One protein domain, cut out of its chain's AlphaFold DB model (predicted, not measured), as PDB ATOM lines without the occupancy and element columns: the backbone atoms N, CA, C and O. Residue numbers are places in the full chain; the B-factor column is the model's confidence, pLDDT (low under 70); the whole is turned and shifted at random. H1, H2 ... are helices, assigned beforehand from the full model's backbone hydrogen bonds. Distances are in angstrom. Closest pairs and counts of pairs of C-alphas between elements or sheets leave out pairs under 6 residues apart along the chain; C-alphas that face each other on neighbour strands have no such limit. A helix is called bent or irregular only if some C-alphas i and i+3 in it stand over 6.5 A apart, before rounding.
ATOM      1  N   CYS A 620     161.442 178.689 180.943       83.62
ATOM      2  CA  CYS A 620     161.630 179.406 182.211       83.62
ATOM      3  C   CYS A 620     162.979 180.137 182.286       83.62
ATOM      4  O   CYS A 620     163.078 181.184 182.921       83.62
ATOM      5  N   HIS A 621     164.025 179.608 181.639       86.44
ATOM      6  CA  HIS A 621     165.389 180.141 181.741       86.44
ATOM      7  C   HIS A 621     165.829 181.002 180.554       86.44
ATOM      8  O   HIS A 621     166.948 181.519 180.587       86.44
ATOM      9  N   GLY A 622     164.956 181.203 179.561       86.00
ATOM     10  CA  GLY A 622     165.265 181.911 178.320       86.00
ATOM     11  C   GLY A 622     165.966 181.015 177.297       86.00
ATOM     12  O   GLY A 622     166.310 179.874 177.578       86.00
ATOM     13  N   SER A 623     166.174 181.515 176.076       91.12
ATOM     14  CA  SER A 623     166.856 180.757 175.013       91.12
ATOM     15  C   SER A 623     168.283 180.369 175.407       91.12
ATOM     16  O   SER A 623     168.925 181.127 176.129       91.12
ATOM     17  N   LEU A 624     168.820 179.279 174.846       88.12
ATOM     18  CA  LEU A 624     170.166 178.781 175.163       88.12
ATOM     19  C   LEU A 624     171.252 179.871 175.085       88.12
ATOM     20  O   LEU A 624     172.056 179.997 175.998       88.12
ATOM     21  N   ALA A 625     171.220 180.724 174.055       84.19
ATOM     22  CA  ALA A 625     172.192 181.806 173.859       84.19
ATOM     23  C   ALA A 625     172.079 182.973 174.865       84.19
ATOM     24  O   ALA A 625     173.013 183.755 175.003       84.19
ATOM     25  N   GLY A 626     170.939 183.112 175.546       82.94
ATOM     26  CA  GLY A 626     170.629 184.219 176.458       82.94
ATOM     27  C   GLY A 626     170.114 183.734 177.808       82.94
ATOM     28  O   GLY A 626     169.311 184.415 178.442       82.94
ATOM     29  N   THR A 627     170.502 182.522 178.202       89.50
ATOM     30  CA  THR A 627     169.990 181.910 179.420       89.50
ATOM     31  C   THR A 627     170.342 182.739 180.654       89.50
ATOM     32  O   THR A 627     171.454 183.243 180.786       89.50
ATOM     33  N   SER A 628     169.417 182.815 181.611       85.25
ATOM     34  CA  SER A 628     169.685 183.391 182.938       85.25
ATOM     35  C   SER A 628     170.606 182.524 183.815       85.25
ATOM     36  O   SER A 628     170.925 182.918 184.940       85.25
ATOM     37  N   LYS A 629     171.013 181.337 183.339       87.25
ATOM     38  CA  LYS A 629     171.819 180.349 184.075       87.25
ATOM     39  C   LYS A 629     172.996 179.811 183.230       87.25
ATOM     40  O   LYS A 629     173.073 178.602 183.023       87.25
ATOM     41  N   PRO A 630     173.908 180.667 182.731       87.50
ATOM     42  CA  PRO A 630     175.057 180.197 181.960       87.50
ATOM     43  C   PRO A 630     176.026 179.399 182.850       87.50
ATOM     44  O   PRO A 630     176.099 179.634 184.060       87.50
ATOM     45  N   GLY A 631     176.772 178.467 182.255       83.62
ATOM     46  CA  GLY A 631     177.873 177.763 182.924       83.62
ATOM     47  C   GLY A 631     177.514 176.797 184.057       83.62
ATOM     48  O   GLY A 631     178.383 176.504 184.874       83.62
ATOM     49  N   ARG A 632     176.263 176.333 184.166       91.94
ATOM     50  CA  ARG A 632     175.879 175.355 185.200       91.94
ATOM     51  C   ARG A 632     176.385 173.960 184.857       91.94
ATOM     52  O   ARG A 632     176.231 173.509 183.728       91.94
ATOM     53  N   THR A 633     176.965 173.282 185.843       92.56
ATOM     54  CA  THR A 633     177.464 171.914 185.671       92.56
ATOM     55  C   THR A 633     176.320 170.902 185.719       92.56
ATOM     56  O   THR A 633     175.243 171.192 186.243       92.56
ATOM     57  N   ALA A 634     176.554 169.686 185.221       89.06
ATOM     58  CA  ALA A 634     175.574 168.604 185.304       89.06
ATOM     59  C   ALA A 634     175.153 168.319 186.755       89.06
ATOM     60  O   ALA A 634     173.973 168.122 187.027       89.06
ATOM     61  N   THR A 635     176.097 168.395 187.698       85.12
ATOM     62  CA  THR A 635     175.840 168.260 189.137       85.12
ATOM     63  C   THR A 635     174.948 169.381 189.672       85.12
ATOM     64  O   THR A 635     174.014 169.106 190.418       85.12
ATOM     65  N   ASP A 636     175.177 170.636 189.271       88.31
ATOM     66  CA  ASP A 636     174.332 171.762 189.699       88.31
ATOM     67  C   ASP A 636     172.896 171.616 189.189       88.31
ATOM     68  O   ASP A 636     171.939 171.893 189.913       88.31
ATOM     69  N   ILE A 637     172.749 171.183 187.933       92.25
ATOM     70  CA  ILE A 637     171.445 170.959 187.306       92.25
ATOM     71  C   ILE A 637     170.739 169.785 187.989       92.25
ATOM     72  O   ILE A 637     169.563 169.908 188.327       92.25
ATOM     73  N   GLN A 638     171.451 168.688 188.260       92.19
ATOM     74  CA  GLN A 638     170.895 167.524 188.948       92.19
ATOM     75  C   GLN A 638     170.449 167.869 190.374       92.19
ATOM     76  O   GLN A 638     169.308 167.602 190.735       92.19
ATOM     77  N   ASN A 639     171.281 168.572 191.147       86.38
ATOM     78  CA  ASN A 639     170.935 169.016 192.500       86.38
ATOM     79  C   ASN A 639     169.716 169.955 192.510       86.38
ATOM     80  O   ASN A 639     168.897 169.907 193.430       86.38
ATOM     81  N   ALA A 640     169.569 170.807 191.490       86.06
ATOM     82  CA  ALA A 640     168.406 171.679 191.357       86.06
ATOM     83  C   ALA A 640     167.120 170.895 191.046       86.06
ATOM     84  O   ALA A 640     166.065 171.236 191.588       86.06
ATOM     85  N   ILE A 641     167.198 169.848 190.217       89.62
ATOM     86  CA  ILE A 641     166.078 168.941 189.924       89.62
ATOM     87  C   ILE A 641     165.697 168.150 191.184       89.62
ATOM     88  O   ILE A 641     164.532 168.173 191.583       89.62
ATOM     89  N   ASP A 642     166.677 167.546 191.860       86.44
ATOM     90  CA  ASP A 642     166.477 166.714 193.055       86.44
ATOM     91  C   ASP A 642     165.926 167.527 194.236       86.44
ATOM     92  O   ASP A 642     165.043 167.075 194.966       86.44
ATOM     93  N   GLY A 643     166.398 168.767 194.397       82.00
ATOM     94  CA  GLY A 643     165.913 169.713 195.405       82.00
ATOM     95  C   GLY A 643     164.643 170.471 195.007       82.00
ATOM     96  O   GLY A 643     164.217 171.357 195.746       82.00
ATOM     97  N   ASN A 644     164.063 170.185 193.832       86.81
ATOM     98  CA  ASN A 644     162.938 170.923 193.243       86.81
ATOM     99  C   ASN A 644     163.132 172.459 193.271       86.81
ATOM    100  O   ASN A 644     162.195 173.241 193.472       86.81
ATOM    101  N   THR A 645     164.371 172.912 193.088       81.19
ATOM    102  CA  THR A 645     164.743 174.324 193.195       81.19
ATOM    103  C   THR A 645     164.082 175.106 192.066       81.19
ATOM    104  O   THR A 645     164.244 174.778 190.895       81.19
ATOM    105  N   GLY A 646     163.299 176.133 192.405       78.38
ATOM    106  CA  GLY A 646     162.553 176.911 191.408       78.38
ATOM    107  C   GLY A 646     161.470 176.115 190.665       78.38
ATOM    108  O   GLY A 646     161.032 176.554 189.604       78.38
ATOM    109  N   GLY A 647     161.043 174.962 191.197       79.25
ATOM    110  CA  GLY A 647     160.025 174.109 190.580       79.25
ATOM    111  C   GLY A 647     160.559 173.123 189.536       79.25
ATOM    112  O   GLY A 647     159.767 172.610 188.757       79.25
ATOM    113  N   MET A 648     161.871 172.857 189.486       87.38
ATOM    114  CA  MET A 648     162.501 171.978 188.482       87.38
ATOM    115  C   MET A 648     162.243 170.470 188.672       87.38
ATOM    116  O   MET A 648     162.628 169.678 187.815       87.38
ATOM    117  N   GLY A 649     161.572 170.044 189.745       80.50
ATOM    118  CA  GLY A 649     161.397 168.628 190.095       80.50
ATOM    119  C   GLY A 649     160.597 167.802 189.079       80.50
ATOM    120  O   GLY A 649     160.730 166.582 189.043       80.50
ATOM    121  N   PHE A 650     159.820 168.435 188.192       85.12
ATOM    122  CA  PHE A 650     159.139 167.732 187.091       85.12
ATOM    123  C   PHE A 650     160.109 167.176 186.031       85.12
ATOM    124  O   PHE A 650     159.708 166.347 185.220       85.12
ATOM    125  N   LEU A 651     161.376 167.609 186.046       88.19
ATOM    126  CA  LEU A 651     162.438 167.155 185.147       88.19
ATOM    127  C   LEU A 651     163.212 165.940 185.685       88.19
ATOM    128  O   LEU A 651     164.180 165.522 185.055       88.19
ATOM    129  N   ALA A 652     162.782 165.334 186.800       87.31
ATOM    130  CA  ALA A 652     163.409 164.141 187.391       87.31
ATOM    131  C   ALA A 652     163.427 162.908 186.461       87.31
ATOM    132  O   ALA A 652     164.020 161.883 186.786       87.31
ATOM    133  N   THR A 653     162.771 162.992 185.299       85.31
ATOM    134  CA  THR A 653     162.798 161.974 184.246       85.31
ATOM    135  C   THR A 653     163.998 162.087 183.303       85.31
ATOM    136  O   THR A 653     164.209 161.163 182.521       85.31
ATOM    137  N   LEU A 654     164.753 163.195 183.330       87.19
ATOM    138  CA  LEU A 654     165.985 163.334 182.550       87.19
ATOM    139  C   LEU A 654     167.066 162.408 183.112       87.19
ATOM    140  O   LEU A 654     167.287 162.337 184.320       87.19
ATOM    141  N   THR A 655     167.758 161.698 182.228       89.88
ATOM    142  CA  THR A 655     168.887 160.844 182.608       89.88
ATOM    143  C   THR A 655     170.135 161.675 182.897       89.88
ATOM    144  O   THR A 655     170.311 162.766 182.356       89.88
ATOM    145  N   ALA A 656     171.072 161.124 183.675       82.75
ATOM    146  CA  ALA A 656     172.352 161.782 183.954       82.75
ATOM    147  C   ALA A 656     173.117 162.172 182.672       82.75
ATOM    148  O   ALA A 656     173.780 163.203 182.630       82.75
ATOM    149  N   THR A 657     172.993 161.383 181.598       83.62
ATOM    150  CA  THR A 657     173.614 161.675 180.296       83.62
ATOM    151  C   THR A 657     172.940 162.843 179.573       83.62
ATOM    152  O   THR A 657     173.625 163.651 178.955       83.62
ATOM    153  N   GLU A 658     171.617 162.969 179.661       91.62
ATOM    154  CA  GLU A 658     170.882 164.110 179.100       91.62
ATOM    155  C   GLU A 658     171.154 165.389 179.895       91.62
ATOM    156  O   GLU A 658     171.365 166.444 179.299       91.62
ATOM    157  N   VAL A 659     171.230 165.294 181.225       92.25
ATOM    158  CA  VAL A 659     171.623 166.406 182.103       92.25
ATOM    159  C   VAL A 659     173.054 166.858 181.801       92.25
ATOM    160  O   VAL A 659     173.307 168.060 181.703       92.25
ATOM    161  N   GLN A 660     173.973 165.916 181.572       90.00
ATOM    162  CA  GLN A 660     175.337 166.224 181.144       90.00
ATOM    163  C   GLN A 660     175.369 166.903 179.771       90.00
ATOM    164  O   GLN A 660     176.018 167.933 179.625       90.00
ATOM    165  N   ALA A 661     174.617 166.400 178.789       89.88
ATOM    166  CA  ALA A 661     174.549 167.019 177.467       89.88
ATOM    167  C   ALA A 661     173.985 168.451 177.530       89.88
ATOM    168  O   ALA A 661     174.493 169.346 176.857       89.88
ATOM    169  N   ILE A 662     172.963 168.692 178.360       92.31
ATOM    170  CA  ILE A 662     172.421 170.035 178.605       92.31
ATOM    171  C   ILE A 662     173.493 170.948 179.213       92.31
ATOM    172  O   ILE A 662     173.643 172.078 178.751       92.31
ATOM    173  N   ALA A 663     174.236 170.471 180.218       91.81
ATOM    174  CA  ALA A 663     175.317 171.230 180.846       91.81
ATOM    175  C   ALA A 663     176.403 171.621 179.833       91.81
ATOM    176  O   ALA A 663     176.820 172.777 179.795       91.81
ATOM    177  N   ASP A 664     176.789 170.686 178.963       89.50
ATOM    178  CA  ASP A 664     177.795 170.904 177.918       89.50
ATOM    179  C   ASP A 664     177.324 171.903 176.842       89.50
ATOM    180  O   ASP A 664     178.141 172.565 176.202       89.50
ATOM    181  N   ALA A 665     176.007 172.033 176.639       91.06
ATOM    182  CA  ALA A 665     175.417 172.953 175.668       91.06
ATOM    183  C   ALA A 665     175.253 174.392 176.192       91.06
ATOM    184  O   ALA A 665     175.036 175.307 175.391       91.06
ATOM    185  N   LEU A 666     175.323 174.615 177.512       91.06
ATOM    186  CA  LEU A 666     175.158 175.946 178.097       91.06
ATOM    187  C   LEU A 666     176.292 176.886 177.663       91.06
ATOM    188  O   LEU A 666     177.459 176.491 177.652       91.06
TER     189      LEU A 666
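Overview. This is residues 620 to 666 of the 934 residues of an uncharacterized protein of Geothermobacter hydrogeniphilus (UniProt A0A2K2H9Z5). Three short helices follow one another in a small cluster, with H1 between the other two: H2 turns off at a right angle by the tight link after H1, and H3 crosses H1 steeply near its beginning. A 14-residue stretch with no named element, residues 620 to 633, loops round one side before H1 starts. The printed part has 47 residues with three named helices, in the order H1, H2, H3, and no named strand, and its class is all helix. The whole is compact, with a radius of gyration of the C-alphas of 10.0 A, and rounded, with spans of 24 by 21 by 14 A.

Along the chain. The printed part begins at Cys 620, whose C-alpha is at (161.630, 179.406, 182.211), and residues 620 to 633 bear no named element. H1 covers residues 634 to 642 and is 12.1 A from first to last C-alpha, beginning with C-alpha 634 at (175.574, 168.604, 185.304). H2 covers residues 645 to 651 and is 11.0 A long. It is irregular: C-alphas 646 and 649 are 8.5 A apart. H3, the longest helix with 10 residues, covers residues 656 to 665 and measures 14.2 A, ending with C-alpha 665 at (175.417, 172.953, 175.668).

Arrangement. H1 and H2 touch only at the corner by their link, with the C-alphas of Ile 641 and Gly 649 the closest at 4.7 A. Their lines are about perpendicular, at 89 degrees, though the line of H2 is a rough one. H1 and H3 touch, and their closest C-alphas are those of Ala 634 and Gln 660, 4.8 A apart. They run opposite ways at a steep tilt of 57 degrees, with their centres 10.6 A apart. H2 and H3 are apart, although they follow each other in the chain. In H1 and H3 every O i to N i+4 pair is within hydrogen-bond range. In H2, 0 of 3 such pairs are within range, and 2 of 4 O i to N i+3 pairs are.

Size, cuts and confidence. The two C-alphas farthest apart are those of Ala 625 and Gly 643, at 25.5 A, while the C-alphas of Cys 620 and Leu 666, the first and last printed, are 14.6 A apart. The printed part has no cut. The links from H1 to H2, with 2 residues, and from H2 to H3, with 4 residues, are both tight. The C-alphas of residues 620 to 633 lie 7 to 15 A from the mean of the C-alphas. The mean pLDDT of the printed part of this model is 87.2, and no printed residue is under 70.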